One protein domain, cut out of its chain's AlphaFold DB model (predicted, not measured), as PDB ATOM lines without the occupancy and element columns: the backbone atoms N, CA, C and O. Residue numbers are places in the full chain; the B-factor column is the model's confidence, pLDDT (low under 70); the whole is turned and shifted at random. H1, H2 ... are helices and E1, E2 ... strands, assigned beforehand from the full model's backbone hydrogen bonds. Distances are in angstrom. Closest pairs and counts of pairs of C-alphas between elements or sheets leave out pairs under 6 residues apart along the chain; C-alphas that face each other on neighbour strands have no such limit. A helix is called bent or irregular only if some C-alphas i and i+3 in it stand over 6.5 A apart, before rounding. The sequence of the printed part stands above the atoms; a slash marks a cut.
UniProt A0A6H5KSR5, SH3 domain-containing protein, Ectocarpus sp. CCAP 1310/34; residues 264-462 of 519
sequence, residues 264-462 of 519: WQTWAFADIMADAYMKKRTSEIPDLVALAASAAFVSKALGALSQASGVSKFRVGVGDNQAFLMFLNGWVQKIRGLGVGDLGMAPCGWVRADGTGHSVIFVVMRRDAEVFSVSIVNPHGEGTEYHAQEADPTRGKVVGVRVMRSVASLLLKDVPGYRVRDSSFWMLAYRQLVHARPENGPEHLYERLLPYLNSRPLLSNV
ATOM      1  N   TRP A 264       4.359 -20.941  14.771       40.16
ATOM      2  CA  TRP A 264       4.139 -21.548  16.088       40.16
ATOM      3  C   TRP A 264       5.359 -22.367  16.549       40.16
ATOM      4  O   TRP A 264       5.658 -22.410  17.735       40.16
ATOM      5  N   GLN A 265       6.117 -22.939  15.604       38.72
ATOM      6  CA  GLN A 265       7.376 -23.639  15.861       38.72
ATOM      7  C   GLN A 265       8.457 -22.684  16.380       38.72
ATOM      8  O   GLN A 265       9.198 -23.056  17.278       38.72
ATOM      9  N   THR A 266       8.556 -21.461  15.842       39.41
ATOM     10  CA  THR A 266       9.506 -20.445  16.328       39.41
ATOM     11  C   THR A 266       9.119 -19.938  17.718       39.41
ATOM     12  O   THR A 266       9.999 -19.736  18.548       39.41
ATOM     13  N   TRP A 267       7.819 -19.788  17.992       32.88
ATOM     14  CA  TRP A 267       7.308 -19.451  19.327       32.88
ATOM     15  C   TRP A 267       7.577 -20.561  20.346       32.88
ATOM     16  O   TRP A 267       8.211 -20.300  21.362       32.88
ATOM     17  N   ALA A 268       7.185 -21.802  20.045       39.34
ATOM     18  CA  ALA A 268       7.471 -22.955  20.894       39.34
ATOM     19  C   ALA A 268       8.982 -23.130  21.104       39.34
ATOM     20  O   ALA A 268       9.425 -23.325  22.226       39.34
ATOM     21  N   PHE A 269       9.794 -22.988  20.051       42.28
ATOM     22  CA  PHE A 269      11.250 -23.029  20.160       42.28
ATOM     23  C   PHE A 269      11.795 -21.954  21.117       42.28
ATOM     24  O   PHE A 269      12.610 -22.263  21.987       42.28
ATOM     25  N   ALA A 270      11.342 -20.704  20.976       39.06
ATOM     26  CA  ALA A 270      11.762 -19.608  21.843       39.06
ATOM     27  C   ALA A 270      11.358 -19.849  23.307       39.06
ATOM     28  O   ALA A 270      12.162 -19.587  24.196       39.06
ATOM     29  N   ASP A 271      10.167 -20.399  23.551       39.56
ATOM     30  CA  ASP A 271       9.656 -20.706  24.891       39.56
ATOM     31  C   ASP A 271      10.383 -21.904  25.541       39.56
ATOM     32  O   ASP A 271      10.786 -21.835  26.702       39.56
ATOM     33  N   ILE A 272      10.688 -22.960  24.769       44.78
ATOM     34  CA  ILE A 272      11.525 -24.090  25.219       44.78
ATOM     35  C   ILE A 272      12.921 -23.594  25.635       44.78
ATOM     36  O   ILE A 272      13.421 -23.961  26.702       44.78
ATOM     37  N   MET A 273      13.550 -22.740  24.819       42.94
ATOM     38  CA  MET A 273      14.853 -22.153  25.147       42.94
ATOM     39  C   MET A 273      14.771 -21.161  26.309       42.94
ATOM     40  O   MET A 273      15.699 -21.102  27.114       42.94
ATOM     41  N   ALA A 274      13.673 -20.412  26.439       38.62
ATOM     42  CA  ALA A 274      13.452 -19.513  27.562       38.62
ATOM     43  C   ALA A 274      13.320 -20.287  28.881       38.62
ATOM     44  O   ALA A 274      14.006 -19.929  29.837       38.62
ATOM     45  N   ASP A 275      12.541 -21.375  28.952       36.97
ATOM     46  CA  ASP A 275      12.435 -22.173  30.186       36.97
ATOM     47  C   ASP A 275      13.773 -22.825  30.562       36.97
ATOM     48  O   ASP A 275      14.151 -22.838  31.737       36.97
ATOM     49  N   ALA A 276      14.518 -23.316  29.564       38.31
ATOM     50  CA  ALA A 276      15.837 -23.910  29.760       38.31
ATOM     51  C   ALA A 276      16.878 -22.892  30.263       38.31
ATOM     52  O   ALA A 276      17.633 -23.189  31.189       38.31
ATOM     53  N   TYR A 277      16.908 -21.686  29.685       35.84
ATOM     54  CA  TYR A 277      17.910 -20.659  29.991       35.84
ATOM     55  C   TYR A 277      17.566 -19.842  31.250       35.84
ATOM     56  O   TYR A 277      18.435 -19.563  32.076       35.84
ATOM     57  N   MET A 278      16.292 -19.489  31.450       32.38
ATOM     58  CA  MET A 278      15.857 -18.608  32.545       32.38
ATOM     59  C   MET A 278      15.783 -19.317  33.905       32.38
ATOM     60  O   MET A 278      15.909 -18.655  34.936       32.38
ATOM     61  N   LYS A 279      15.612 -20.648  33.949       34.81
ATOM     62  CA  LYS A 279      15.489 -21.408  35.212       34.81
ATOM     63  C   LYS A 279      16.813 -21.834  35.857       34.81
ATOM     64  O   LYS A 279      16.795 -22.603  36.811       34.81
ATOM     65  N   LYS A 280      17.949 -21.293  35.400       34.53
ATOM     66  CA  LYS A 280      19.229 -21.279  36.142       34.53
ATOM     67  C   LYS A 280      19.791 -22.663  36.550       34.53
ATOM     68  O   LYS A 280      20.630 -22.737  37.444       34.53
ATOM     69  N   ARG A 281      19.371 -23.757  35.896       42.75
ATOM     70  CA  ARG A 281      19.854 -25.133  36.156       42.75
ATOM     71  C   ARG A 281      21.163 -25.428  35.417       42.75
ATOM     72  O   ARG A 281      21.250 -26.316  34.578       42.75
ATOM     73  N   THR A 282      22.191 -24.647  35.739       37.78
ATOM     74  CA  THR A 282      23.544 -24.737  35.169       37.78
ATOM     75  C   THR A 282      24.507 -25.536  36.062       37.78
ATOM     76  O   THR A 282      25.667 -25.160  36.197       37.78
ATOM     77  N   SER A 283      24.037 -26.625  36.682       36.53
ATOM     78  CA  SER A 283      24.801 -27.397  37.680       36.53
ATOM     79  C   SER A 283      24.929 -28.908  37.423       36.53
ATOM     80  O   SER A 283      25.835 -29.512  37.985       36.53
ATOM     81  N   GLU A 284      24.079 -29.540  36.599       40.88
ATOM     82  CA  GLU A 284      23.846 -31.004  36.711       40.88
ATOM     83  C   GLU A 284      24.193 -31.870  35.480       40.88
ATOM     84  O   GLU A 284      23.955 -33.075  35.493       40.88
ATOM     85  N   ILE A 285      24.802 -31.317  34.422       42.66
ATOM     86  CA  ILE A 285      25.362 -32.122  33.310       42.66
ATOM     87  C   ILE A 285      26.713 -31.527  32.867       42.66
ATOM     88  O   ILE A 285      26.734 -30.774  31.893       42.66
ATOM     89  N   PRO A 286      27.847 -31.809  33.541       39.22
ATOM     90  CA  PRO A 286      29.101 -31.063  33.354       39.22
ATOM     91  C   PRO A 286      29.538 -30.923  31.883       39.22
ATOM     92  O   PRO A 286      29.674 -29.800  31.403       39.22
ATOM     93  N   ASP A 287      29.622 -32.021  31.122       40.09
ATOM     94  CA  ASP A 287      30.122 -32.039  29.728       40.09
ATOM     95  C   ASP A 287      29.254 -31.301  28.691       40.09
ATOM     96  O   ASP A 287      29.622 -31.233  27.513       40.09
ATOM     97  N   LEU A 288      28.050 -30.868  29.068       39.56
ATOM     98  CA  LEU A 288      27.072 -30.239  28.171       39.56
ATOM     99  C   LEU A 288      26.558 -28.906  28.723       39.56
ATOM    100  O   LEU A 288      26.228 -28.021  27.944       39.56
ATOM    101  N   VAL A 289      26.583 -28.719  30.043       39.41
ATOM    102  CA  VAL A 289      26.335 -27.447  30.726       39.41
ATOM    103  C   VAL A 289      27.574 -26.557  30.715       39.41
ATOM    104  O   VAL A 289      27.415 -25.363  30.499       39.41
ATOM    105  N   ALA A 290      28.797 -27.085  30.846       36.41
ATOM    106  CA  ALA A 290      30.006 -26.277  30.635       36.41
ATOM    107  C   ALA A 290      30.058 -25.731  29.197       36.41
ATOM    108  O   ALA A 290      30.423 -24.577  28.972       36.41
ATOM    109  N   LEU A 291      29.598 -26.534  28.230       39.03
ATOM    110  CA  LEU A 291      29.395 -26.079  26.862       39.03
ATOM    111  C   LEU A 291      28.253 -25.047  26.802       39.03
ATOM    112  O   LEU A 291      28.490 -23.925  26.368       39.03
ATOM    113  N   ALA A 292      27.051 -25.376  27.291       36.56
ATOM    114  CA  ALA A 292      25.857 -24.532  27.174       36.56
ATOM    115  C   ALA A 292      25.899 -23.205  27.952       36.56
ATOM    116  O   ALA A 292      25.244 -22.245  27.550       36.56
ATOM    117  N   ALA A 293      26.680 -23.129  29.030       33.62
ATOM    118  CA  ALA A 293      26.932 -21.905  29.786       33.62
ATOM    119  C   ALA A 293      27.959 -20.983  29.103       33.62
ATOM    120  O   ALA A 293      28.074 -19.814  29.473       33.62
ATOM    121  N   SER A 294      28.695 -21.467  28.095       35.31
ATOM    122  CA  SER A 294      29.567 -20.601  27.306       35.31
ATOM    123  C   SER A 294      28.731 -19.680  26.408       35.31
ATOM    124  O   SER A 294      27.864 -20.122  25.650       35.31
ATOM    125  N   ALA A 295      29.040 -18.380  26.418       32.41
ATOM    126  CA  ALA A 295      28.446 -17.429  25.475       32.41
ATOM    127  C   ALA A 295      28.714 -17.833  24.008       32.41
ATOM    128  O   ALA A 295      27.910 -17.540  23.123       32.41
ATOM    129  N   ALA A 296      29.802 -18.575  23.763       37.06
ATOM    130  CA  ALA A 296      30.117 -19.191  22.480       37.06
ATOM    131  C   ALA A 296      29.075 -20.243  22.052       37.06
ATOM    132  O   ALA A 296      28.650 -20.206  20.902       37.06
ATOM    133  N   PHE A 297      28.608 -21.131  22.939       40.97
ATOM    134  CA  PHE A 297      27.506 -22.056  22.638       40.97
ATOM    135  C   PHE A 297      26.197 -21.313  22.423       40.97
ATOM    136  O   PHE A 297      25.493 -21.621  21.472       40.97
ATOM    137  N   VAL A 298      25.860 -20.335  23.269       39.06
ATOM    138  CA  VAL A 298      24.600 -19.581  23.131       39.06
ATOM    139  C   VAL A 298      24.570 -18.853  21.781       39.06
ATOM    140  O   VAL A 298      23.580 -18.942  21.054       39.06
ATOM    141  N   SER A 299      25.690 -18.236  21.394       36.34
ATOM    142  CA  SER A 299      25.888 -17.620  20.078       36.34
ATOM    143  C   SER A 299      25.876 -18.645  18.933       36.34
ATOM    144  O   SER A 299      25.151 -18.455  17.959       36.34
ATOM    145  N   LYS A 300      26.586 -19.781  19.050       47.09
ATOM    146  CA  LYS A 300      26.568 -20.866  18.046       47.09
ATOM    147  C   LYS A 300      25.187 -21.504  17.895       47.09
ATOM    148  O   LYS A 300      24.815 -21.837  16.779       47.09
ATOM    149  N   ALA A 301      24.411 -21.646  18.966       40.44
ATOM    150  CA  ALA A 301      23.045 -22.159  18.930       40.44
ATOM    151  C   ALA A 301      22.118 -21.156  18.231       40.44
ATOM    152  O   ALA A 301      21.505 -21.503  17.225       40.44
ATOM    153  N   LEU A 302      22.086 -19.894  18.678       38.34
ATOM    154  CA  LEU A 302      21.330 -18.822  18.014       38.34
ATOM    155  C   LEU A 302      21.731 -18.659  16.537       38.34
ATOM    156  O   LEU A 302      20.859 -18.498  15.688       38.34
ATOM    157  N   GLY A 303      23.016 -18.791  16.205       44.56
ATOM    158  CA  GLY A 303      23.523 -18.817  14.831       44.56
ATOM    159  C   GLY A 303      23.054 -20.043  14.043       44.56
ATOM    160  O   GLY A 303      22.510 -19.902  12.950       44.56
ATOM    161  N   ALA A 304      23.173 -21.246  14.609       46.66
ATOM    162  CA  ALA A 304      22.714 -22.492  13.996       46.66
ATOM    163  C   ALA A 304      21.190 -22.532  13.793       46.66
ATOM    164  O   ALA A 304      20.730 -23.243  12.895       46.66
ATOM    165  N   LEU A 305      20.425 -21.769  14.582       41.72
ATOM    166  CA  LEU A 305      18.971 -21.607  14.493       41.72
ATOM    167  C   LEU A 305      18.534 -20.450  13.589       41.72
ATOM    168  O   LEU A 305      17.558 -20.597  12.856       41.72
ATOM    169  N   SER A 306      19.303 -19.364  13.531       38.28
ATOM    170  CA  SER A 306      19.202 -18.367  12.461       38.28
ATOM    171  C   SER A 306      19.405 -19.043  11.099       38.28
ATOM    172  O   SER A 306      18.550 -18.946  10.220       38.28
ATOM    173  N   GLN A 307      20.434 -19.890  10.971       43.00
ATOM    174  CA  GLN A 307      20.623 -20.764   9.809       43.00
ATOM    175  C   GLN A 307      19.508 -21.813   9.651       43.00
ATOM    176  O   GLN A 307      19.144 -22.139   8.525       43.00
ATOM    177  N   ALA A 308      18.921 -22.333  10.740       40.53
ATOM    178  CA  ALA A 308      17.769 -23.237  10.646       40.53
ATOM    179  C   ALA A 308      16.529 -22.546  10.045       40.53
ATOM    180  O   ALA A 308      15.736 -23.207   9.381       40.53
ATOM    181  N   SER A 309      16.387 -21.223  10.198       36.31
ATOM    182  CA  SER A 309      15.304 -20.454   9.566       36.31
ATOM    183  C   SER A 309      15.402 -20.386   8.032       36.31
ATOM    184  O   SER A 309      14.388 -20.141   7.371       36.31
ATOM    185  N   GLY A 310      16.600 -20.642   7.483       36.00
ATOM    186  CA  GLY A 310      16.876 -20.788   6.053       36.00
ATOM    187  C   GLY A 310      16.744 -22.221   5.520       36.00
ATOM    188  O   GLY A 310      16.823 -22.418   4.309       36.00
ATOM    189  N   VAL A 311      16.515 -23.224   6.377       45.75
ATOM    190  CA  VAL A 311      16.165 -24.577   5.913       45.75
ATOM    191  C   VAL A 311      14.716 -24.554   5.417       45.75
ATOM    192  O   VAL A 311      13.852 -23.909   6.013       45.75
ATOM    193  N   SER A 312      14.444 -25.239   4.302       42.50
ATOM    194  CA  SER A 312      13.145 -25.219   3.624       42.50
ATOM    195  C   SER A 312      11.990 -25.551   4.575       42.50
ATOM    196  O   SER A 312      11.901 -26.657   5.110       42.50
ATOM    197  N   LYS A 313      11.091 -24.576   4.766       53.62
ATOM    198  CA  LYS A 313       9.932 -24.640   5.671       53.62
ATOM    199  C   LYS A 313       8.866 -25.609   5.142       53.62
ATOM    200  O   LYS A 313       7.836 -25.172   4.627       53.62
ATOM    201  N   PHE A 314       9.109 -26.914   5.260       57.75
ATOM    202  CA  PHE A 314       8.101 -27.923   4.939       57.75
ATOM    203  C   PHE A 314       6.889 -27.757   5.867       57.75
ATOM    204  O   PHE A 314       7.022 -27.461   7.059       57.75
ATOM    205  N   ARG A 315       5.684 -27.905   5.313       60.28
ATOM    206  CA  ARG A 315       4.450 -27.751   6.087       60.28
ATOM    207  C   ARG A 315       4.151 -29.048   6.832       60.28
ATOM    208  O   ARG A 315       3.837 -30.069   6.223       60.28
ATOM    209  N   VAL A 316       4.245 -28.990   8.156       65.81
ATOM    210  CA  VAL A 316       3.918 -30.102   9.054       65.81
ATOM    211  C   VAL A 316       2.467 -30.557   8.831       65.81
ATOM    212  O   VAL A 316       1.571 -29.725   8.717       65.81
ATOM    213  N   GLY A 317       2.254 -31.870   8.738       62.28
ATOM    214  CA  GLY A 317       0.957 -32.519   8.512       62.28
ATOM    215  C   GLY A 317       0.432 -32.488   7.069       62.28
ATOM    216  O   GLY A 317      -0.544 -33.170   6.782       62.28
ATOM    217  N   VAL A 318       1.062 -31.740   6.154       66.56
ATOM    218  CA  VAL A 318       0.544 -31.502   4.787       66.56
ATOM    219  C   VAL A 318       0.995 -32.563   3.769       66.56
ATOM    220  O   VAL A 318       0.478 -32.603   2.658       66.56
ATOM    221  N   GLY A 319       1.935 -33.449   4.118       71.56
ATOM    222  CA  GLY A 319       2.411 -34.499   3.207       71.56
ATOM    223  C   GLY A 319       3.296 -34.009   2.052       71.56
ATOM    224  O   GLY A 319       3.468 -34.732   1.073       71.56
ATOM    225  N   ASP A 320       3.861 -32.799   2.152       80.19
ATOM    226  CA  ASP A 320       4.781 -32.231   1.157       80.19
ATOM    227  C   ASP A 320       6.138 -32.957   1.179       80.19
ATOM    228  O   ASP A 320       7.097 -32.558   1.847       80.19
ATOM    229  N   ASN A 321       6.196 -34.057   0.428       85.19
ATOM    230  CA  ASN A 321       7.376 -34.904   0.298       85.19
ATOM    231  C   ASN A 321       8.562 -34.172  -0.351       85.19
ATOM    232  O   ASN A 321       9.708 -34.502  -0.050       85.19
ATOM    233  N   GLN A 322       8.329 -33.183  -1.223       86.00
ATOM    234  CA  GLN A 322       9.410 -32.491  -1.931       86.00
ATOM    235  C   GLN A 322      10.128 -31.502  -1.006       86.00
ATOM    236  O   GLN A 322      11.354 -31.567  -0.878       86.00
ATOM    237  N   ALA A 323       9.386 -30.636  -0.307       79.50
ATOM    238  CA  ALA A 323       9.977 -29.737   0.685       79.50
ATOM    239  C   ALA A 323      10.600 -30.513   1.857       79.50
ATOM    240  O   ALA A 323      11.621 -30.087   2.404       79.50
ATOM    241  N   PHE A 324      10.028 -31.669   2.213       82.38
ATOM    242  CA  PHE A 324      10.610 -32.579   3.195       82.38
ATOM    243  C   PHE A 324      11.953 -33.169   2.740       82.38
ATOM    244  O   PHE A 324      12.919 -33.106   3.495       82.38
ATOM    245  N   LEU A 325      12.065 -33.703   1.518       86.69
ATOM    246  CA  LEU A 325      13.330 -34.265   1.025       86.69
ATOM    247  C   LEU A 325      14.423 -33.192   0.872       86.69
ATOM    248  O   LEU A 325      15.591 -33.462   1.162       86.69
ATOM    249  N   MET A 326      14.052 -31.960   0.504       86.12
ATOM    250  CA  MET A 326      14.966 -30.809   0.514       86.12
ATOM    251  C   MET A 326      15.449 -30.467   1.934       86.12
ATOM    252  O   MET A 326      16.657 -30.324   2.147       86.12
ATOM    253  N   PHE A 327      14.537 -30.422   2.916       84.50
ATOM    254  CA  PHE A 327      14.872 -30.241   4.336       84.50
ATOM    255  C   PHE A 327      15.817 -31.348   4.824       84.50
ATOM    256  O   PHE A 327      16.845 -31.064   5.437       84.50
ATOM    257  N   LEU A 328      15.488 -32.608   4.518       87.31
ATOM    258  CA  LEU A 328      16.205 -33.794   4.977       87.31
ATOM    259  C   LEU A 328      17.639 -33.821   4.444       87.31
ATOM    260  O   LEU A 328      18.568 -34.024   5.222       87.31
ATOM    261  N   ASN A 329      17.838 -33.559   3.146       89.81
ATOM    262  CA  ASN A 329      19.179 -33.453   2.573       89.81
ATOM    263  C   ASN A 329      19.962 -32.310   3.240       89.81
ATOM    264  O   ASN A 329      21.062 -32.541   3.734       89.81
ATOM    265  N   GLY A 330      19.381 -31.108   3.349       87.31
ATOM    266  CA  GLY A 330      20.034 -29.966   4.002       87.31
ATOM    267  C   GLY A 330      20.453 -30.247   5.453       87.31
ATOM    268  O   GLY A 330      21.572 -29.920   5.850       87.31
ATOM    269  N   TRP A 331      19.596 -30.912   6.232       87.88
ATOM    270  CA  TRP A 331      19.891 -31.325   7.608       87.88
ATOM    271  C   TRP A 331      21.000 -32.385   7.681       87.88
ATOM    272  O   TRP A 331      21.940 -32.242   8.464       87.88
ATOM    273  N   VAL A 332      20.951 -33.404   6.821       91.69
ATOM    274  CA  VAL A 332      21.967 -34.466   6.763       91.69
ATOM    275  C   VAL A 332      23.329 -33.919   6.317       91.69
ATOM    276  O   VAL A 332      24.342 -34.279   6.919       91.69
ATOM    277  N   GLN A 333      23.387 -33.001   5.343       91.56
ATOM    278  CA  GLN A 333      24.646 -32.331   4.987       91.56
ATOM    279  C   GLN A 333      25.160 -31.447   6.133       91.56
ATOM    280  O   GLN A 333      26.356 -31.474   6.420       91.56
ATOM    281  N   LYS A 334      24.278 -30.728   6.849       89.38
ATOM    282  CA  LYS A 334      24.662 -29.934   8.031       89.38
ATOM    283  C   LYS A 334      25.301 -30.803   9.117       89.38
ATOM    284  O   LYS A 334      26.325 -30.409   9.658       89.38
ATOM    285  N   ILE A 335      24.759 -31.995   9.390       91.25
ATOM    286  CA  ILE A 335      25.353 -32.963  10.331       91.25
ATOM    287  C   ILE A 335      26.703 -33.488   9.829       91.25
ATOM    288  O   ILE A 335      27.661 -33.553  10.598       91.25
ATOM    289  N   ARG A 336      26.796 -33.863   8.546       93.25
ATOM    290  CA  ARG A 336      28.045 -34.356   7.936       93.25
ATOM    291  C   ARG A 336      29.158 -33.301   7.977       93.25
ATOM    292  O   ARG A 336      30.313 -33.666   8.168       93.25
ATOM    293  N   GLY A 337      28.798 -32.023   7.861       91.44
ATOM    294  CA  GLY A 337      29.694 -30.871   7.958       91.44
ATOM    295  C   GLY A 337      29.986 -30.350   9.373       91.44
ATOM    296  O   GLY A 337      30.691 -29.352   9.483       91.44
ATOM    297  N   LEU A 338      29.479 -30.967  10.453       88.06
ATOM    298  CA  LEU A 338      29.796 -30.516  11.817       88.06
ATOM    299  C   LEU A 338      31.286 -30.711  12.137       88.06
ATOM    300  O   LEU A 338      31.808 -31.827  12.044       88.06
ATOM    301  N   GLY A 339      31.951 -29.644  12.586       88.38
ATOM    302  CA  GLY A 339      33.271 -29.716  13.208       88.38
ATOM    303  C   GLY A 339      33.237 -30.480  14.534       88.38
ATOM    304  O   GLY A 339      32.181 -30.684  15.134       88.38
ATOM    305  N   VAL A 340      34.395 -30.941  15.005       88.62
ATOM    306  CA  VAL A 340      34.500 -31.568  16.332       88.62
ATOM    307  C   VAL A 340      34.273 -30.493  17.401       88.62
ATOM    308  O   VAL A 340      34.869 -29.420  17.337       88.62
ATOM    309  N   GLY A 341      33.368 -30.748  18.348       77.44
ATOM    310  CA  GLY A 341      32.900 -29.755  19.320       77.44
ATOM    311  C   GLY A 341      31.770 -28.840  18.821       77.44
ATOM    312  O   GLY A 341      31.204 -28.099  19.629       77.44
ATOM    313  N   ASP A 342      31.396 -28.894  17.537       81.81
ATOM    314  CA  ASP A 342      30.226 -28.182  17.014       81.81
ATOM    315  C   ASP A 342      28.918 -28.948  17.240       81.81
ATOM    316  O   ASP A 342      28.885 -30.160  17.491       81.81
ATOM    317  N   LEU A 343      27.814 -28.207  17.118       83.75
ATOM    318  CA  LEU A 343      26.462 -28.724  17.256       83.75
ATOM    319  C   LEU A 343      25.542 -28.285  16.115       83.75
ATOM    320  O   LEU A 343      25.634 -27.174  15.596       83.75
ATOM    321  N   GLY A 344      24.601 -29.159  15.777       79.62
ATOM    322  CA  GLY A 344      23.416 -28.853  14.993       79.62
ATOM    323  C   GLY A 344      22.179 -28.939  15.880       79.62
ATOM    324  O   GLY A 344      22.007 -29.910  16.615       79.62
ATOM    325  N   MET A 345      21.288 -27.953  15.781       81.00
ATOM    326  CA  MET A 345      19.932 -28.043  16.329       81.00
ATOM    327  C   MET A 345      18.915 -28.107  15.194       81.00
ATOM    328  O   MET A 345      19.066 -27.392  14.197       81.00
ATOM    329  N   ALA A 346      17.871 -28.913  15.378       79.62
ATOM    330  CA  ALA A 346      16.687 -28.904  14.530       79.62
ATOM    331  C   ALA A 346      15.413 -29.179  15.355       79.62
ATOM    332  O   ALA A 346      15.429 -30.037  16.245       79.62
ATOM    333  N   PRO A 347      14.298 -28.476  15.079       79.19
ATOM    334  CA  PRO A 347      13.001 -28.825  15.642       79.19
ATOM    335  C   PRO A 347      12.523 -30.148  15.036       79.19
ATOM    336  O   PRO A 347      12.744 -30.410  13.856       79.19
ATOM    337  N   CYS A 348      11.862 -30.970  15.836       83.44
ATOM    338  CA  CYS A 348      11.265 -32.252  15.482       83.44
ATOM    339  C   CYS A 348       9.962 -32.424  16.293       83.44
ATOM    340  O   CYS A 348       9.526 -31.501  16.982       83.44
ATOM    341  N   GLY A 349       9.306 -33.578  16.201       84.44
ATOM    342  CA  GLY A 349       8.068 -33.846  16.925       84.44
ATOM    343  C   GLY A 349       7.213 -34.897  16.234       84.44
ATOM    344  O   GLY A 349       7.723 -35.715  15.467       84.44
ATOM    345  N   TRP A 350       5.909 -34.850  16.485       86.38
ATOM    346  CA  TRP A 350       4.914 -35.711  15.847       86.38
ATOM    347  C   TRP A 350       3.572 -34.988  15.717       86.38
ATOM    348  O   TRP A 350       3.235 -34.151  16.552       86.38
ATOM    349  N   VAL A 351       2.800 -35.328  14.682       82.31
ATOM    350  CA  VAL A 351       1.418 -34.862  14.483       82.31
ATOM    351  C   VAL A 351       0.475 -36.045  14.290       82.31
ATOM    352  O   VAL A 351       0.781 -36.996  13.565       82.31
ATOM    353  N   ARG A 352      -0.681 -35.969  14.950       81.00
ATOM    354  CA  ARG A 352      -1.767 -36.949  14.917       81.00
ATOM    355  C   ARG A 352      -2.829 -36.598  13.880       81.00
ATOM    356  O   ARG A 352      -2.903 -35.480  13.378       81.00
ATOM    357  N   ALA A 353      -3.683 -37.574  13.579       78.31
ATOM    358  CA  ALA A 353      -4.805 -37.425  12.648       78.31
ATOM    359  C   ALA A 353      -5.900 -36.441  13.121       78.31
ATOM    360  O   ALA A 353      -6.696 -35.991  12.304       78.31
ATOM    361  N   ASP A 354      -5.927 -36.080  14.408       76.94
ATOM    362  CA  ASP A 354      -6.814 -35.056  14.987       76.94
ATOM    363  C   ASP A 354      -6.286 -33.613  14.812       76.94
ATOM    364  O   ASP A 354      -6.926 -32.658  15.249       76.94
ATOM    365  N   GLY A 355      -5.115 -33.440  14.185       69.06
ATOM    366  CA  GLY A 355      -4.446 -32.147  14.031       69.06
ATOM    367  C   GLY A 355      -3.670 -31.683  15.269       69.06
ATOM    368  O   GLY A 355      -2.997 -30.652  15.203       69.06
ATOM    369  N   THR A 356      -3.704 -32.432  16.375       76.31
ATOM    370  CA  THR A 356      -2.817 -32.196  17.519       76.31
ATOM    371  C   THR A 356      -1.396 -32.652  17.195       76.31
ATOM    372  O   THR A 356      -1.155 -33.519  16.350       76.31
ATOM    373  N   GLY A 357      -0.421 -32.070  17.881       78.06
ATOM    374  CA  GLY A 357       0.971 -32.450  17.723       78.06
ATOM    375  C   GLY A 357       1.837 -31.911  18.839       78.06
ATOM    376  O   GLY A 357       1.463 -30.958  19.522       78.06
ATOM    377  N   HIS A 358       3.005 -32.522  18.999       81.88
ATOM    378  CA  HIS A 358       3.987 -32.122  19.998       81.88
ATOM    379  C   HIS A 358       5.315 -31.733  19.353       81.88
ATOM    380  O   HIS A 358       5.664 -32.245  18.288       81.88
ATOM    381  N   SER A 359       6.051 -30.826  19.999       79.25
ATOM    382  CA  SER A 359       7.312 -30.265  19.502       79.25
ATOM    383  C   SER A 359       8.467 -30.612  20.434       79.25
ATOM    384  O   SER A 359       8.384 -30.419  21.645       79.25
ATOM    385  N   VAL A 360       9.554 -31.122  19.859       82.81
ATOM    386  CA  VAL A 360      10.734 -31.632  20.565       82.81
ATOM    387  C   VAL A 360      11.978 -31.216  19.785       82.81
ATOM    388  O   VAL A 360      12.006 -31.339  18.565       82.81
ATOM    389  N   ILE A 361      13.028 -30.731  20.446       83.06
ATOM    390  CA  ILE A 361      14.249 -30.280  19.755       83.06
ATOM    391  C   ILE A 361      15.298 -31.393  19.783       83.06
ATOM    392  O   ILE A 361      15.647 -31.890  20.854       83.06
ATOM    393  N   PHE A 362      15.852 -31.737  18.619       87.25
ATOM    394  CA  PHE A 362      17.094 -32.504  18.541       87.25
ATOM    395  C   PHE A 362      18.296 -31.562  18.616       87.25
ATOM    396  O   PHE A 362      18.395 -30.601  17.849       87.25
ATOM    397  N   VAL A 363      19.234 -31.878  19.508       84.88
ATOM    398  CA  VAL A 363      20.551 -31.246  19.610       84.88
ATOM    399  C   VAL A 363      21.604 -32.321  19.360       84.88
ATOM    400  O   VAL A 363      21.842 -33.188  20.199       84.88
ATOM    401  N   VAL A 364      22.227 -32.278  18.186       89.25
ATOM    402  CA  VAL A 364      23.297 -33.189  17.768       89.25
ATOM    403  C   VAL A 364      24.627 -32.484  17.984       89.25
ATOM    404  O   VAL A 364      24.862 -31.449  17.374       89.25
ATOM    405  N   MET A 365      25.508 -33.035  18.813       85.88
ATOM    406  CA  MET A 365      26.876 -32.546  19.007       85.88
ATOM    407  C   MET A 365      27.868 -33.588  18.495       85.88
ATOM    408  O   MET A 365      27.760 -34.766  18.843       85.88
ATOM    409  N   ARG A 366      28.869 -33.167  17.719       89.38
ATOM    410  CA  ARG A 366      30.001 -34.032  17.370       89.38
ATOM    411  C   ARG A 366      31.017 -34.002  18.513       89.38
ATOM    412  O   ARG A 366      31.537 -32.935  18.834       89.38
ATOM    413  N   ARG A 367      31.276 -35.150  19.142       86.06
ATOM    414  CA  ARG A 367      32.264 -35.276  20.228       86.06
ATOM    415  C   ARG A 367      33.667 -35.497  19.681       86.06
ATOM    416  O   ARG A 367      34.578 -34.810  20.118       86.06
ATOM    417  N   ASP A 368      33.791 -36.363  18.676       89.44
ATOM    418  CA  ASP A 368      35.068 -36.814  18.115       89.44
ATOM    419  C   ASP A 368      34.986 -36.966  16.587       89.44
ATOM    420  O   ASP A 368      34.000 -36.585  15.946       89.44
ATOM    421  N   ALA A 369      36.009 -37.573  15.977       88.25
ATOM    422  CA  ALA A 369      35.978 -37.960  14.570       88.25
ATOM    423  C   ALA A 369      34.712 -38.778  14.238       88.25
ATOM    424  O   ALA A 369      33.946 -38.354  13.372       88.25
ATOM    425  N   GLU A 370      34.447 -39.861  14.977       90.81
ATOM    426  CA  GLU A 370      33.342 -40.806  14.723       90.81
ATOM    427  C   GLU A 370      32.324 -40.952  15.866       90.81
ATOM    428  O   GLU A 370      31.405 -41.765  15.761       90.81
ATOM    429  N   VAL A 371      32.427 -40.154  16.934       92.12
ATOM    430  CA  VAL A 371      31.498 -40.200  18.078       92.12
ATOM    431  C   VAL A 371      30.675 -38.918  18.165       92.12
ATOM    432  O   VAL A 371      31.185 -37.804  18.028       92.12
ATOM    433  N   PHE A 372      29.378 -39.080  18.413       93.25
ATOM    434  CA  PHE A 372      28.407 -38.007  18.591       93.25
ATOM    435  C   PHE A 372      27.678 -38.153  19.936       93.25
ATOM    436  O   PHE A 372      27.565 -39.236  20.511       93.25
ATOM    437  N   SER A 373      27.147 -37.040  20.434       89.12
ATOM    438  CA  SER A 373      26.128 -37.004  21.484       89.12
ATOM    439  C   SER A 373      24.832 -36.472  20.884       89.12
ATOM    440  O   SER A 373      24.855 -35.466  20.174       89.12
ATOM    441  N   VAL A 374      23.701 -37.112  21.178       91.31
ATOM    442  CA  VAL A 374      22.383 -36.669  20.702       91.31
ATOM    443  C   VAL A 374      21.495 -36.411  21.911       91.31
ATOM    444  O   VAL A 374      21.170 -37.331  22.653       91.31
ATOM    445  N   SER A 375      21.123 -35.152  22.122       88.31
ATOM    446  CA  SER A 375      20.204 -34.739  23.183       88.31
ATOM    447  C   SER A 375      18.829 -34.419  22.603       88.31
ATOM    448  O   SER A 375      18.715 -33.817  21.532       88.31
ATOM    449  N   ILE A 376      17.789 -34.835  23.316       89.25
ATOM    450  CA  ILE A 376      16.384 -34.659  22.960       89.25
ATOM    451  C   ILE A 376      15.782 -33.736  24.013       89.25
ATOM    452  O   ILE A 376      15.735 -34.110  25.183       89.25
ATOM    453  N   VAL A 377      15.352 -32.533  23.622       82.38
ATOM    454  CA  VAL A 377      14.848 -31.506  24.548       82.38
ATOM    455  C   VAL A 377      13.329 -31.370  24.436       82.38
ATOM    456  O   VAL A 377      12.802 -31.032  23.376       82.38
ATOM    457  N   ASN A 378      12.641 -31.631  25.548       85.19
ATOM    458  CA  ASN A 378      11.190 -31.672  25.696       85.19
ATOM    459  C   ASN A 378      10.792 -31.158  27.103       85.19
ATOM    460  O   ASN A 378      10.896 -31.915  28.068       85.19
ATOM    461  N   PRO A 379      10.391 -29.883  27.283       71.50
ATOM    462  CA  PRO A 379      10.223 -29.301  28.621       71.50
ATOM    463  C   PRO A 379       8.852 -29.542  29.272       71.50
ATOM    464  O   PRO A 379       8.725 -29.340  30.482       71.50
ATOM    465  N   HIS A 380       7.830 -29.909  28.496       72.31
ATOM    466  CA  HIS A 380       6.461 -30.152  28.957       72.31
ATOM    467  C   HIS A 380       5.692 -31.010  27.941       72.31
ATOM    468  O   HIS A 380       6.107 -31.128  26.794       72.31
ATOM    469  N   GLY A 381       4.534 -31.546  28.333       81.31
ATOM    470  CA  GLY A 381       3.647 -32.272  27.420       81.31
ATOM    471  C   GLY A 381       4.051 -33.729  27.199       81.31
ATOM    472  O   GLY A 381       4.605 -34.381  28.086       81.31
ATOM    473  N   GLU A 382       3.707 -34.262  26.031       83.69
ATOM    474  CA  GLU A 382       3.817 -35.688  25.733       83.69
ATOM    475  C   GLU A 382       5.272 -36.134  25.506       83.69
ATOM    476  O   GLU A 382       6.111 -35.396  24.987       83.69
ATOM    477  N   GLY A 383       5.598 -37.363  25.905       84.81
ATOM    478  CA  GLY A 383       6.949 -37.903  25.838       84.81
ATOM    479  C   GLY A 383       7.858 -37.443  26.981       84.81
ATOM    480  O   GLY A 383       9.015 -37.853  27.015       84.81
ATOM    481  N   THR A 384       7.382 -36.613  27.918       83.88
ATOM    482  CA  THR A 384       8.139 -36.227  29.128       83.88
ATOM    483  C   THR A 384       8.188 -37.342  30.182       83.88
ATOM    484  O   THR A 384       8.996 -37.284  31.109       83.88
ATOM    485  N   GLU A 385       7.384 -38.390  30.009       85.56
ATOM    486  CA  GLU A 385       7.388 -39.633  30.780       85.56
ATOM    487  C   GLU A 385       8.601 -40.542  30.498       85.56
ATOM    488  O   GLU A 385       8.931 -41.381  31.332       85.56
ATOM    489  N   TYR A 386       9.298 -40.348  29.370       87.19
ATOM    490  CA  TYR A 386      10.560 -41.039  29.050       87.19
ATOM    491  C   TYR A 386      11.801 -40.289  29.568       87.19
ATOM    492  O   TYR A 386      12.926 -40.780  29.443       87.19
ATOM    493  N   HIS A 387      11.619 -39.086  30.123       84.06
ATOM    494  CA  HIS A 387      12.704 -38.279  30.681       84.06
ATOM    495  C   HIS A 387      12.905 -38.580  32.164       84.06
ATOM    496  O   HIS A 387      12.013 -39.038  32.873       84.06
ATOM    497  N   ALA A 388      14.129 -38.348  32.628       80.31
ATOM    498  CA  ALA A 388      14.507 -38.526  34.023       80.31
ATOM    499  C   ALA A 388      13.700 -37.587  34.939       80.31
ATOM    500  O   ALA A 388      13.411 -36.461  34.543       80.31
ATOM    501  N   GLN A 389      13.339 -38.019  36.148       79.44
ATOM    502  CA  GLN A 389      12.619 -37.196  37.123       79.44
ATOM    503  C   GLN A 389      13.531 -36.742  38.269       79.44
ATOM    504  O   GLN A 389      14.316 -37.509  38.829       79.44
ATOM    505  N   GLU A 390      13.379 -35.464  38.598       75.06
ATOM    506  CA  GLU A 390      14.112 -34.668  39.581       75.06
ATOM    507  C   GLU A 390      13.100 -34.138  40.615       75.06
ATOM    508  O   GLU A 390      11.945 -33.873  40.272       75.06
ATOM    509  N   ALA A 391      13.491 -33.959  41.877       68.94
ATOM    510  CA  ALA A 391      12.614 -33.323  42.863       68.94
ATOM    511  C   ALA A 391      12.613 -31.796  42.663       68.94
ATOM    512  O   ALA A 391      13.658 -31.172  42.808       68.94
ATOM    513  N   ASP A 392      11.458 -31.187  42.374       66.44
ATOM    514  CA  ASP A 392      11.335 -29.748  42.105       66.44
ATOM    515  C   ASP A 392      11.670 -28.923  43.368       66.44
ATOM    516  O   ASP A 392      10.881 -28.911  44.327       66.44
ATOM    517  N   PRO A 393      12.804 -28.190  43.391       64.06
ATOM    518  CA  PRO A 393      13.241 -27.462  44.580       64.06
ATOM    519  C   PRO A 393      12.402 -26.202  44.849       64.06
ATOM    520  O   PRO A 393      12.516 -25.610  45.920       64.06
ATOM    521  N   THR A 394      11.559 -25.781  43.898       60.34
ATOM    522  CA  THR A 394      10.717 -24.580  43.999       60.34
ATOM    523  C   THR A 394       9.275 -24.890  44.397       60.34
ATOM    524  O   THR A 394       8.630 -24.055  45.027       60.34
ATOM    525  N   ARG A 395       8.771 -26.095  44.092       60.72
ATOM    526  CA  ARG A 395       7.434 -26.560  44.517       60.72
ATOM    527  C   ARG A 395       7.440 -27.397  45.804       60.72
ATOM    528  O   ARG A 395       6.398 -27.539  46.439       60.72
ATOM    529  N   GLY A 396       8.585 -27.943  46.215       50.09
ATOM    530  CA  GLY A 396       8.696 -28.898  47.325       50.09
ATOM    531  C   GLY A 396       8.888 -28.310  48.731       50.09
ATOM    532  O   GLY A 396       9.878 -28.648  49.377       50.09
ATOM    533  N   LYS A 397       7.960 -27.482  49.242       49.94
ATOM    534  CA  LYS A 397       7.920 -27.125  50.686       49.94
ATOM    535  C   LYS A 397       6.546 -27.224  51.368       49.94
ATOM    536  O   LYS A 397       6.369 -26.718  52.472       49.94
ATOM    537  N   VAL A 398       5.599 -27.927  50.745       54.12
ATOM    538  CA  VAL A 398       4.392 -28.430  51.424       54.12
ATOM    539  C   VAL A 398       4.760 -29.719  52.171       54.12
ATOM    540  O   VAL A 398       5.576 -30.505  51.688       54.12
ATOM    541  N   VAL A 399       4.216 -29.909  53.375       52.09
ATOM    542  CA  VAL A 399       4.668 -30.937  54.330       52.09
ATOM    543  C   VAL A 399       4.626 -32.351  53.729       52.09
ATOM    544  O   VAL A 399       3.606 -32.791  53.208       52.09
ATOM    545  N   GLY A 400       5.747 -33.073  53.825       55.06
ATOM    546  CA  GLY A 400       5.854 -34.505  53.512       55.06
ATOM    547  C   GLY A 400       6.005 -34.891  52.034       55.06
ATOM    548  O   GLY A 400       6.550 -35.958  51.760       55.06
ATOM    549  N   VAL A 401       5.598 -34.051  51.073       55.59
ATOM    550  CA  VAL A 401       5.559 -34.429  49.645       55.59
ATOM    551  C   VAL A 401       6.531 -33.598  48.804       55.59
ATOM    552  O   VAL A 401       6.324 -32.407  48.569       55.59
ATOM    553  N   ARG A 402       7.577 -34.246  48.271       58.28
ATOM    554  CA  ARG A 402       8.410 -33.666  47.204       58.28
ATOM    555  C   ARG A 402       7.717 -33.848  45.855       58.28
ATOM    556  O   ARG A 402       7.544 -34.970  45.390       58.28
ATOM    557  N   VAL A 403       7.345 -32.734  45.227       66.69
ATOM    558  CA  VAL A 403       6.821 -32.711  43.854       66.69
ATOM    559  C   VAL A 403       7.947 -33.099  42.896       66.69
ATOM    560  O   VAL A 403       8.985 -32.443  42.881       66.69
ATOM    561  N   MET A 404       7.753 -34.144  42.095       70.56
ATOM    562  CA  MET A 404       8.701 -34.524  41.042       70.56
ATOM    563  C   MET A 404       8.427 -33.733  39.756       70.56
ATOM    564  O   MET A 404       7.275 -33.464  39.412       70.56
ATOM    565  N   ARG A 405       9.488 -33.388  39.025       70.31
ATOM    566  CA  ARG A 405       9.462 -32.741  37.710       70.31
ATOM    567  C   ARG A 405      10.335 -33.542  36.741       70.31
ATOM    568  O   ARG A 405      11.453 -33.911  37.086       70.31
ATOM    569  N   SER A 406       9.866 -33.764  35.512       74.00
ATOM    570  CA  SER A 406      10.734 -34.294  34.452       74.00
ATOM    571  C   SER A 406      11.829 -33.281  34.088       74.00
ATOM    572  O   SER A 406      11.558 -32.103  33.828       74.00
ATOM    573  N   VAL A 407      13.071 -33.754  34.053       75.12
ATOM    574  CA  VAL A 407      14.209 -33.088  33.415       75.12
ATOM    575  C   VAL A 407      13.862 -32.876  31.942       75.12
ATOM    576  O   VAL A 407      13.265 -33.740  31.312       75.12
ATOM    577  N   ALA A 408      14.210 -31.718  31.386       73.38
ATOM    578  CA  ALA A 408      13.790 -31.347  30.034       73.38
ATOM    579  C   ALA A 408      14.660 -31.947  28.914       73.38
ATOM    580  O   ALA A 408      14.371 -31.703  27.748       73.38
ATOM    581  N   SER A 409      15.747 -32.656  29.232       78.88
ATOM    582  CA  SER A 409      16.726 -33.143  28.256       78.88
ATOM    583  C   SER A 409      17.147 -34.588  28.520       78.88
ATOM    584  O   SER A 409      17.750 -34.877  29.556       78.88
ATOM    585  N   LEU A 410      16.916 -35.463  27.542       84.94
ATOM    586  CA  LEU A 410      17.412 -36.839  27.516       84.94
ATOM    587  C   LEU A 410      18.664 -36.913  26.631       84.94
ATOM    588  O   LEU A 410      18.590 -36.618  25.441       84.94
ATOM    589  N   LEU A 411      19.806 -37.303  27.205       85.69
ATOM    590  CA  LEU A 411      21.112 -37.307  26.537       85.69
ATOM    591  C   LEU A 411      21.563 -38.722  26.158       85.69
ATOM    592  O   LEU A 411      21.985 -39.491  27.017       85.69
ATOM    593  N   LEU A 412      21.584 -39.032  24.863       89.00
ATOM    594  CA  LEU A 412      22.245 -40.221  24.330       89.00
ATOM    595  C   LEU A 412      23.748 -39.947  24.183       89.00
ATOM    596  O   LEU A 412      24.169 -39.125  23.360       89.00
ATOM    597  N   LYS A 413      24.557 -40.644  24.988       86.06
ATOM    598  CA  LYS A 413      26.021 -40.703  24.836       86.06
ATOM    599  C   LYS A 413      26.421 -41.782  23.817       86.06
ATOM    600  O   LYS A 413      25.628 -42.672  23.503       86.06
ATOM    601  N   ASP A 414      27.663 -41.695  23.346       89.56
ATOM    602  CA  ASP A 414      28.374 -42.718  22.564       89.56
ATOM    603  C   ASP A 414      27.663 -43.134  21.261       89.56
ATOM    604  O   ASP A 414      27.590 -44.312  20.913       89.56
ATOM    605  N   VAL A 415      27.103 -42.159  20.536       93.88
ATOM    606  CA  VAL A 415      26.356 -42.406  19.296       93.88
ATOM    607  C   VAL A 415      27.330 -42.532  18.109       93.88
ATOM    608  O   VAL A 415      28.056 -41.572  17.837       93.88
ATOM    609  N   PRO A 416      27.355 -43.657  17.362       95.00
ATOM    610  CA  PRO A 416      28.257 -43.831  16.225       95.00
ATOM    611  C   PRO A 416      27.933 -42.902  15.049       95.00
ATOM    612  O   PRO A 416      26.785 -42.819  14.601       95.00
ATOM    613  N   GLY A 417      28.958 -42.262  14.485       93.06
ATOM    614  CA  GLY A 417      28.828 -41.266  13.421       93.06
ATOM    615  C   GLY A 417      28.098 -41.760  12.172       93.06
ATOM    616  O   GLY A 417      27.318 -41.006  11.591       93.06
ATOM    617  N   TYR A 418      28.257 -43.032  11.797       93.88
ATOM    618  CA  TYR A 418      27.549 -43.609  10.648       93.88
ATOM    619  C   TYR A 418      26.017 -43.591  10.806       93.88
ATOM    620  O   TYR A 418      25.318 -43.391   9.817       93.88
ATOM    621  N   ARG A 419      25.482 -43.703  12.033       94.00
ATOM    622  CA  ARG A 419      24.029 -43.658  12.301       94.00
ATOM    623  C   ARG A 419      23.462 -42.244  12.288       94.00
ATOM    624  O   ARG A 419      22.328 -42.043  11.879       94.00
ATOM    625  N   VAL A 420      24.249 -41.259  12.724       92.69
ATOM    626  CA  VAL A 420      23.815 -39.849  12.754       92.69
ATOM    627  C   VAL A 420      23.957 -39.190  11.377       92.69
ATOM    628  O   VAL A 420      23.211 -38.268  11.056       92.69
ATOM    629  N   ARG A 421      24.894 -39.664  10.545       93.12
ATOM    630  CA  ARG A 421      25.105 -39.199   9.161       93.12
ATOM    631  C   ARG A 421      24.254 -39.936   8.121       93.12
ATOM    632  O   ARG A 421      24.204 -39.480   6.973       93.12
ATOM    633  N   ASP A 422      23.624 -41.051   8.480       92.81
ATOM    634  CA  ASP A 422      22.631 -41.745   7.655       92.81
ATOM    635  C   ASP A 422      21.350 -40.904   7.513       92.81
ATOM    636  O   ASP A 422      20.867 -40.297   8.465       92.81
ATOM    637  N   SER A 423      20.785 -40.869   6.307       93.06
ATOM    638  CA  SER A 423      19.517 -40.195   6.018       93.06
ATOM    639  C   SER A 423      18.285 -40.987   6.461       93.06
ATOM    640  O   SER A 423      17.229 -40.390   6.659       93.06
ATOM    641  N   SER A 424      18.394 -42.307   6.616       93.19
ATOM    642  CA  SER A 424      17.273 -43.215   6.899       93.19
ATOM    643  C   SER A 424      16.736 -43.027   8.320       93.19
ATOM    644  O   SER A 424      15.525 -42.881   8.497       93.19
ATOM    645  N   PHE A 425      17.620 -42.915   9.319       93.62
ATOM    646  CA  PHE A 425      17.256 -42.539  10.691       93.62
ATOM    647  C   PHE A 425      16.453 -41.228  10.727       93.62
ATOM    648  O   PHE A 425      15.351 -41.176  11.283       93.62
ATOM    649  N   TRP A 426      16.971 -40.171  10.092       92.25
ATOM    650  CA  TRP A 426      16.300 -38.870  10.062       92.25
ATOM    651  C   TRP A 426      14.997 -38.905   9.265       92.25
ATOM    652  O   TRP A 426      14.039 -38.241   9.655       92.25
ATOM    653  N   MET A 427      14.921 -39.706   8.197       91.38
ATOM    654  CA  MET A 427      13.686 -39.889   7.440       91.38
ATOM    655  C   MET A 427      12.578 -40.466   8.328       91.38
ATOM    656  O   MET A 427      11.484 -39.908   8.362       91.38
ATOM    657  N   LEU A 428      12.876 -41.504   9.117       91.81
ATOM    658  CA  LEU A 428      11.924 -42.093  10.064       91.81
ATOM    659  C   LEU A 428      11.541 -41.128  11.198       91.81
ATOM    660  O   LEU A 428      10.361 -41.024  11.530       91.81
ATOM    661  N   ALA A 429      12.502 -40.379  11.750       89.94
ATOM    662  CA  ALA A 429      12.231 -39.392  12.798       89.94
ATOM    663  C   ALA A 429      11.291 -38.273  12.313       89.94
ATOM    664  O   ALA A 429      10.288 -37.976  12.965       89.94
ATOM    665  N   TYR A 430      11.574 -37.689  11.144       89.00
ATOM    666  CA  TYR A 430      10.814 -36.564  10.592       89.00
ATOM    667  C   TYR A 430       9.513 -36.960   9.885       89.00
ATOM    668  O   TYR A 430       8.598 -36.139   9.804       89.00
ATOM    669  N   ARG A 431       9.368 -38.213   9.437       88.25
ATOM    670  CA  ARG A 431       8.126 -38.758   8.854       88.25
ATOM    671  C   ARG A 431       6.887 -38.476   9.719       88.25
ATOM    672  O   ARG A 431       5.822 -38.207   9.164       88.25
ATOM    673  N   GLN A 432       7.034 -38.481  11.047       84.38
ATOM    674  CA  GLN A 432       5.958 -38.190  12.007       84.38
ATOM    675  C   GLN A 432       5.471 -36.729  11.993       84.38
ATOM    676  O   GLN A 432       4.375 -36.444  12.475       84.38
ATOM    677  N   LEU A 433       6.263 -35.800  11.446       81.56
ATOM    678  CA  LEU A 433       5.855 -34.420  11.174       81.56
ATOM    679  C   LEU A 433       5.291 -34.242   9.758       81.56
ATOM    680  O   LEU A 433       4.523 -33.314   9.529       81.56
ATOM    681  N   VAL A 434       5.675 -35.078   8.792       81.44
ATOM    682  CA  VAL A 434       5.255 -34.928   7.385       81.44
ATOM    683  C   VAL A 434       3.848 -35.481   7.164       81.44
ATOM    684  O   VAL A 434       3.018 -34.811   6.552       81.44
ATOM    685  N   HIS A 435       3.565 -36.676   7.690       82.31
ATOM    686  CA  HIS A 435       2.269 -37.339   7.549       82.31
ATOM    687  C   HIS A 435       1.584 -37.467   8.907       82.31
ATOM    688  O   HIS A 435       2.057 -38.222   9.754       82.31
ATOM    689  N   ALA A 436       0.443 -36.802   9.087       82.00
ATOM    690  CA  ALA A 436      -0.429 -37.035  10.232       82.00
ATOM    691  C   ALA A 436      -0.948 -38.486  10.224       82.00
ATOM    692  O   ALA A 436      -1.526 -38.934   9.231       82.00
ATOM    693  N   ARG A 437      -0.720 -39.238  11.308       82.81
ATOM    694  CA  ARG A 437      -1.148 -40.642  11.470       82.81
ATOM    695  C   ARG A 437      -1.484 -40.938  12.934       82.81
ATOM    696  O   ARG A 437      -0.882 -40.314  13.807       82.81
ATOM    697  N   PRO A 438      -2.389 -41.887  13.234       80.81
ATOM    698  CA  PRO A 438      -2.667 -42.287  14.612       80.81
ATOM    699  C   PRO A 438      -1.518 -43.097  15.238       80.81
ATOM    700  O   PRO A 438      -1.378 -43.083  16.455       80.81
ATOM    701  N   GLU A 439      -0.658 -43.745  14.435       83.38
ATOM    702  CA  GLU A 439       0.550 -44.432  14.937       83.38
ATOM    703  C   GLU A 439       1.706 -43.486  15.330       83.38
ATOM    704  O   GLU A 439       2.719 -43.949  15.859       83.38
ATOM    705  N   ASN A 440       1.604 -42.183  15.037       85.50
ATOM    706  CA  ASN A 440       2.633 -41.206  15.397       85.50
ATOM    707  C   ASN A 440       2.531 -40.843  16.884       85.50
ATOM    708  O   ASN A 440       1.442 -40.589  17.402       85.50
ATOM    709  N   GLY A 441       3.672 -40.739  17.561       87.00
ATOM    710  CA  GLY A 441       3.705 -40.438  18.987       87.00
ATOM    711  C   GLY A 441       5.091 -40.586  19.611       87.00
ATOM    712  O   GLY A 441       6.069 -40.902  18.922       87.00
ATOM    713  N   PRO A 442       5.190 -40.413  20.940       90.06
ATOM    714  CA  PRO A 442       6.452 -40.543  21.649       90.06
ATOM    715  C   PRO A 442       6.996 -41.975  21.566       90.06
ATOM    716  O   PRO A 442       8.202 -42.142  21.467       90.06
ATOM    717  N   GLU A 443       6.142 -43.001  21.512       90.81
ATOM    718  CA  GLU A 443       6.538 -44.416  21.397       90.81
ATOM    719  C   GLU A 443       7.457 -44.669  20.194       90.81
ATOM    720  O   GLU A 443       8.527 -45.264  20.320       90.81
ATOM    721  N   HIS A 444       7.090 -44.159  19.015       89.44
ATOM    722  CA  HIS A 444       7.897 -44.342  17.811       89.44
ATOM    723  C   HIS A 444       9.264 -43.652  17.935       89.44
ATOM    724  O   HIS A 444      10.271 -44.187  17.475       89.44
ATOM    725  N   LEU A 445       9.323 -42.491  18.596       91.44
ATOM    726  CA  LEU A 445      10.577 -41.781  18.826       91.44
ATOM    727  C   LEU A 445      11.410 -42.458  19.928       91.44
ATOM    728  O   LEU A 445      12.479 -42.998  19.650       91.44
ATOM    729  N   TYR A 446      10.915 -42.446  21.166       92.44
ATOM    730  CA  TYR A 446      11.633 -42.835  22.377       92.44
ATOM    731  C   TYR A 446      11.830 -44.351  22.527       92.44
ATOM    732  O   TYR A 446      12.890 -44.756  22.994       92.44
ATOM    733  N   GLU A 447      10.879 -45.202  22.119       90.88
ATOM    734  CA  GLU A 447      11.028 -46.662  22.267       90.88
ATOM    735  C   GLU A 447      11.724 -47.320  21.068       90.88
ATOM    736  O   GLU A 447      12.407 -48.327  21.244       90.88
ATOM    737  N   ARG A 448      11.569 -46.775  19.850       89.75
ATOM    738  CA  ARG A 448      12.079 -47.413  18.616       89.75
ATOM    739  C   ARG A 448      13.299 -46.713  18.023       89.75
ATOM    740  O   ARG A 448      14.309 -47.366  17.773       89.75
ATOM    741  N   LEU A 449      13.231 -45.400  17.795       92.12
ATOM    742  CA  LEU A 449      14.292 -44.669  17.091       92.12
ATOM    743  C   LEU A 449      15.471 -44.282  17.996       92.12
ATOM    744  O   LEU A 449      16.620 -44.400  17.574       92.12
ATOM    745  N   LEU A 450      15.227 -43.847  19.234       92.56
ATOM    746  CA  LEU A 450      16.313 -43.430  20.131       92.56
ATOM    747  C   LEU A 450      17.241 -44.587  20.568       92.56
ATOM    748  O   LEU A 450      18.455 -44.391  20.501       92.56
ATOM    749  N   PRO A 451      16.761 -45.798  20.927       92.31
ATOM    750  CA  PRO A 451      17.646 -46.918  21.278       92.31
ATOM    751  C   PRO A 451      18.485 -47.422  20.095       92.31
ATOM    752  O   PRO A 451      19.610 -47.892  20.283       92.31
ATOM    753  N   TYR A 452      17.981 -47.275  18.862       92.19
ATOM    754  CA  TYR A 452      18.735 -47.594  17.648       92.19
ATOM    755  C   TYR A 452      19.986 -46.715  17.483       92.19
ATOM    756  O   TYR A 452      20.989 -47.192  16.955       92.19
ATOM    757  N   LEU A 453      19.986 -45.467  17.973       91.94
ATOM    758  CA  LEU A 453      21.140 -44.576  17.827       91.94
ATOM    759  C   LEU A 453      22.395 -45.132  18.514       91.94
ATOM    760  O   LEU A 453      23.418 -45.270  17.848       91.94
ATOM    761  N   ASN A 454      22.346 -45.515  19.793       90.19
ATOM    762  CA  ASN A 454      23.529 -45.999  20.525       90.19
ATOM    763  C   ASN A 454      23.505 -47.491  20.909       90.19
ATOM    764  O   ASN A 454      24.387 -47.939  21.634       90.19
ATOM    765  N   SER A 455      22.553 -48.280  20.392       90.00
ATOM    766  CA  SER A 455      22.370 -49.707  20.731       90.00
ATOM    767  C   SER A 455      22.101 -49.979  22.222       90.00
ATOM    768  O   SER A 455      22.359 -51.087  22.692       90.00
ATOM    769  N   ARG A 456      21.617 -48.993  22.990       88.56
ATOM    770  CA  ARG A 456      21.391 -49.129  24.439       88.56
ATOM    771  C   ARG A 456      19.912 -48.947  24.800       88.56
ATOM    772  O   ARG A 456      19.250 -48.102  24.196       88.56
ATOM    773  N   PRO A 457      19.380 -49.678  25.801       87.94
ATOM    774  CA  PRO A 457      18.048 -49.415  26.340       87.94
ATOM    775  C   PRO A 457      17.930 -47.960  26.798       87.94
ATOM    776  O   PRO A 457      18.843 -47.441  27.439       87.94
ATOM    777  N   LEU A 458      16.799 -47.306  26.520       86.25
ATOM    778  CA  LEU A 458      16.640 -45.863  26.748       86.25
ATOM    779  C   LEU A 458      17.031 -45.433  28.176       86.25
ATOM    780  O   LEU A 458      17.748 -44.450  28.357       86.25
ATOM    781  N   LEU A 459      16.640 -46.244  29.164       81.94
ATOM    782  CA  LEU A 459      16.875 -46.036  30.596       81.94
ATOM    783  C   LEU A 459      18.362 -45.955  30.981       81.94
ATOM    784  O   LEU A 459      18.700 -45.232  31.913       81.94
ATOM    785  N   SER A 460      19.274 -46.636  30.274       83.88
ATOM    786  CA  SER A 460      20.707 -46.625  30.627       83.88
ATOM    787  C   SER A 460      21.420 -45.321  30.248       83.88
ATOM    788  O   SER A 460      22.627 -45.199  30.441       83.88
ATOM    789  N   ASN A 461      20.697 -44.366  29.660       81.81
ATOM    790  CA  ASN A 461      21.181 -43.019  29.354       81.81
ATOM    791  C   ASN A 461      20.840 -42.015  30.476       81.81
ATOM    792  O   ASN A 461      21.269 -40.863  30.423       81.81
ATOM    793  N   VAL A 462      20.070 -42.435  31.487       77.88
ATOM    794  CA  VAL A 462      19.728 -41.619  32.658       77.88
ATOM    795  C   VAL A 462      20.942 -41.532  33.596       77.88
ATOM    796  O   VAL A 462      21.477 -42.572  33.982       77.88
TER     797      VAL A 462
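What this domain is: This is residues 264 to 462 of the 519 residues of the protein "SH3 domain-containing protein" of Ectocarpus sp. CCAP 1310/34 (UniProt A0A6H5KSR5). A strongly twisted sheet of four strands, E1 E2 E3 E6, forms the core, with H1 and H3 covering one face and H4 and H7 on the other, in three layers; H6 sits beside edge strand E1. The small hairpin E4 and E5, with the long loop 392 to 403 beyond it, reaches away from this body as an arm. The printed part has 199 residues, with named elements in the order H1 H2 H3 H4 E1 E2 E3 E4 E5 E6 H5 H6 H7 H8, eight helices and six strands, class mixed. Both sheets, E1 - E2 - E3 - E6 and E4 - E5, are antiparallel. The whole is compact, with a radius of gyration of the C-alphas of 16.9 A and spans of 56 by 42 by 32 A.

How they stand to each other: H1, residues 264 to 278, is on the sheet of E1, residues 343 to 351, E2, residues 357 to 366, E3, residues 371 to 377, and E6, residues 409 to 416. Its height over the sheet is 10.2 A, and its closest C-alphas to E2 are those of Ala 268 and Ser 359, 7.4 A. H2, residues 286 to 292, is only just not on the sheet, with 4 pairs of C-alphas within 10 A. H3, residues 295 to 308, lies over E1 on the same face as H1, slantwise at 53 degrees on the local plane; the closest C-alphas are those of Ala 304 and Gly 344, 6.5 A. H4, residues 321 to 336, is on the opposite face, along E1 at 25 degrees on the local plane, with Ile 335 and Gly 344 the closest C-alphas, 6.5 A. E1 E2 E3 are a meander, each strand the antiparallel neighbour of the one before: N 344 and O 364 are 2.8 A apart, N 363 and O 375 2.9 A. E4, residues 389 to 391, and E5, residues 404 to 406, are a hairpin, with N 390 and O 405 at 2.9 A. E5 runs on into E6 at 45 degrees across a break of 2 residues; E6 is antiparallel to E3, with N 412 and O 374 at 2.8 A, and bends by 53 degrees at residue 413. H5, residues 417 to 421, lies over E3 on the same face as H4. H6, residues 423 to 434, stands at the sheet's level; it touches H4, closest at C-alphas 332 and 423, 6.3 A. H7, residues 442 to 454, is on the sheet but over none of its strands, and forms a helical hairpin with H6: residues 425 to 429 alone touch it, at a shallow tilt of 13 degrees, opposite ways, with C-alphas 429 and 445 closest, 6.7 A. H8, residues 458 to 461, only grazes the sheet. Every O i to N i+4 pair is within hydrogen-bond range in H1, H3, H4 and H5, against 2 of 3 in H2, 6 of 8 in H6 and 3 of 9 in H7, where 3 of 10 O i to N i+3 pairs are; H8 is too short for an i+4 pair.

Where its parts are: H1 begins at C-alpha 264, (4.139, -21.548, 16.088), and is 20.4 A long. H3 measures 19.2 A, H4 22.0 A, E1 25.9 A, E2 29.1 A and H7 18.0 A. H7 is only just irregular: C-alphas 447 and 450 are 6.6 A apart. H8 ends at C-alpha 461, (21.181, -43.019, 29.354).

The domain as a whole: The C-alphas of Gln 322 and Val 399 are the two farthest apart, 56.5 A. The printed part has no cut. The links H3 to H4, E3 to E4 and E4 to E5 are long. The mean pLDDT of the printed part is 71.6; residues 264 to 318, 355 and 391 to 403 are under 70.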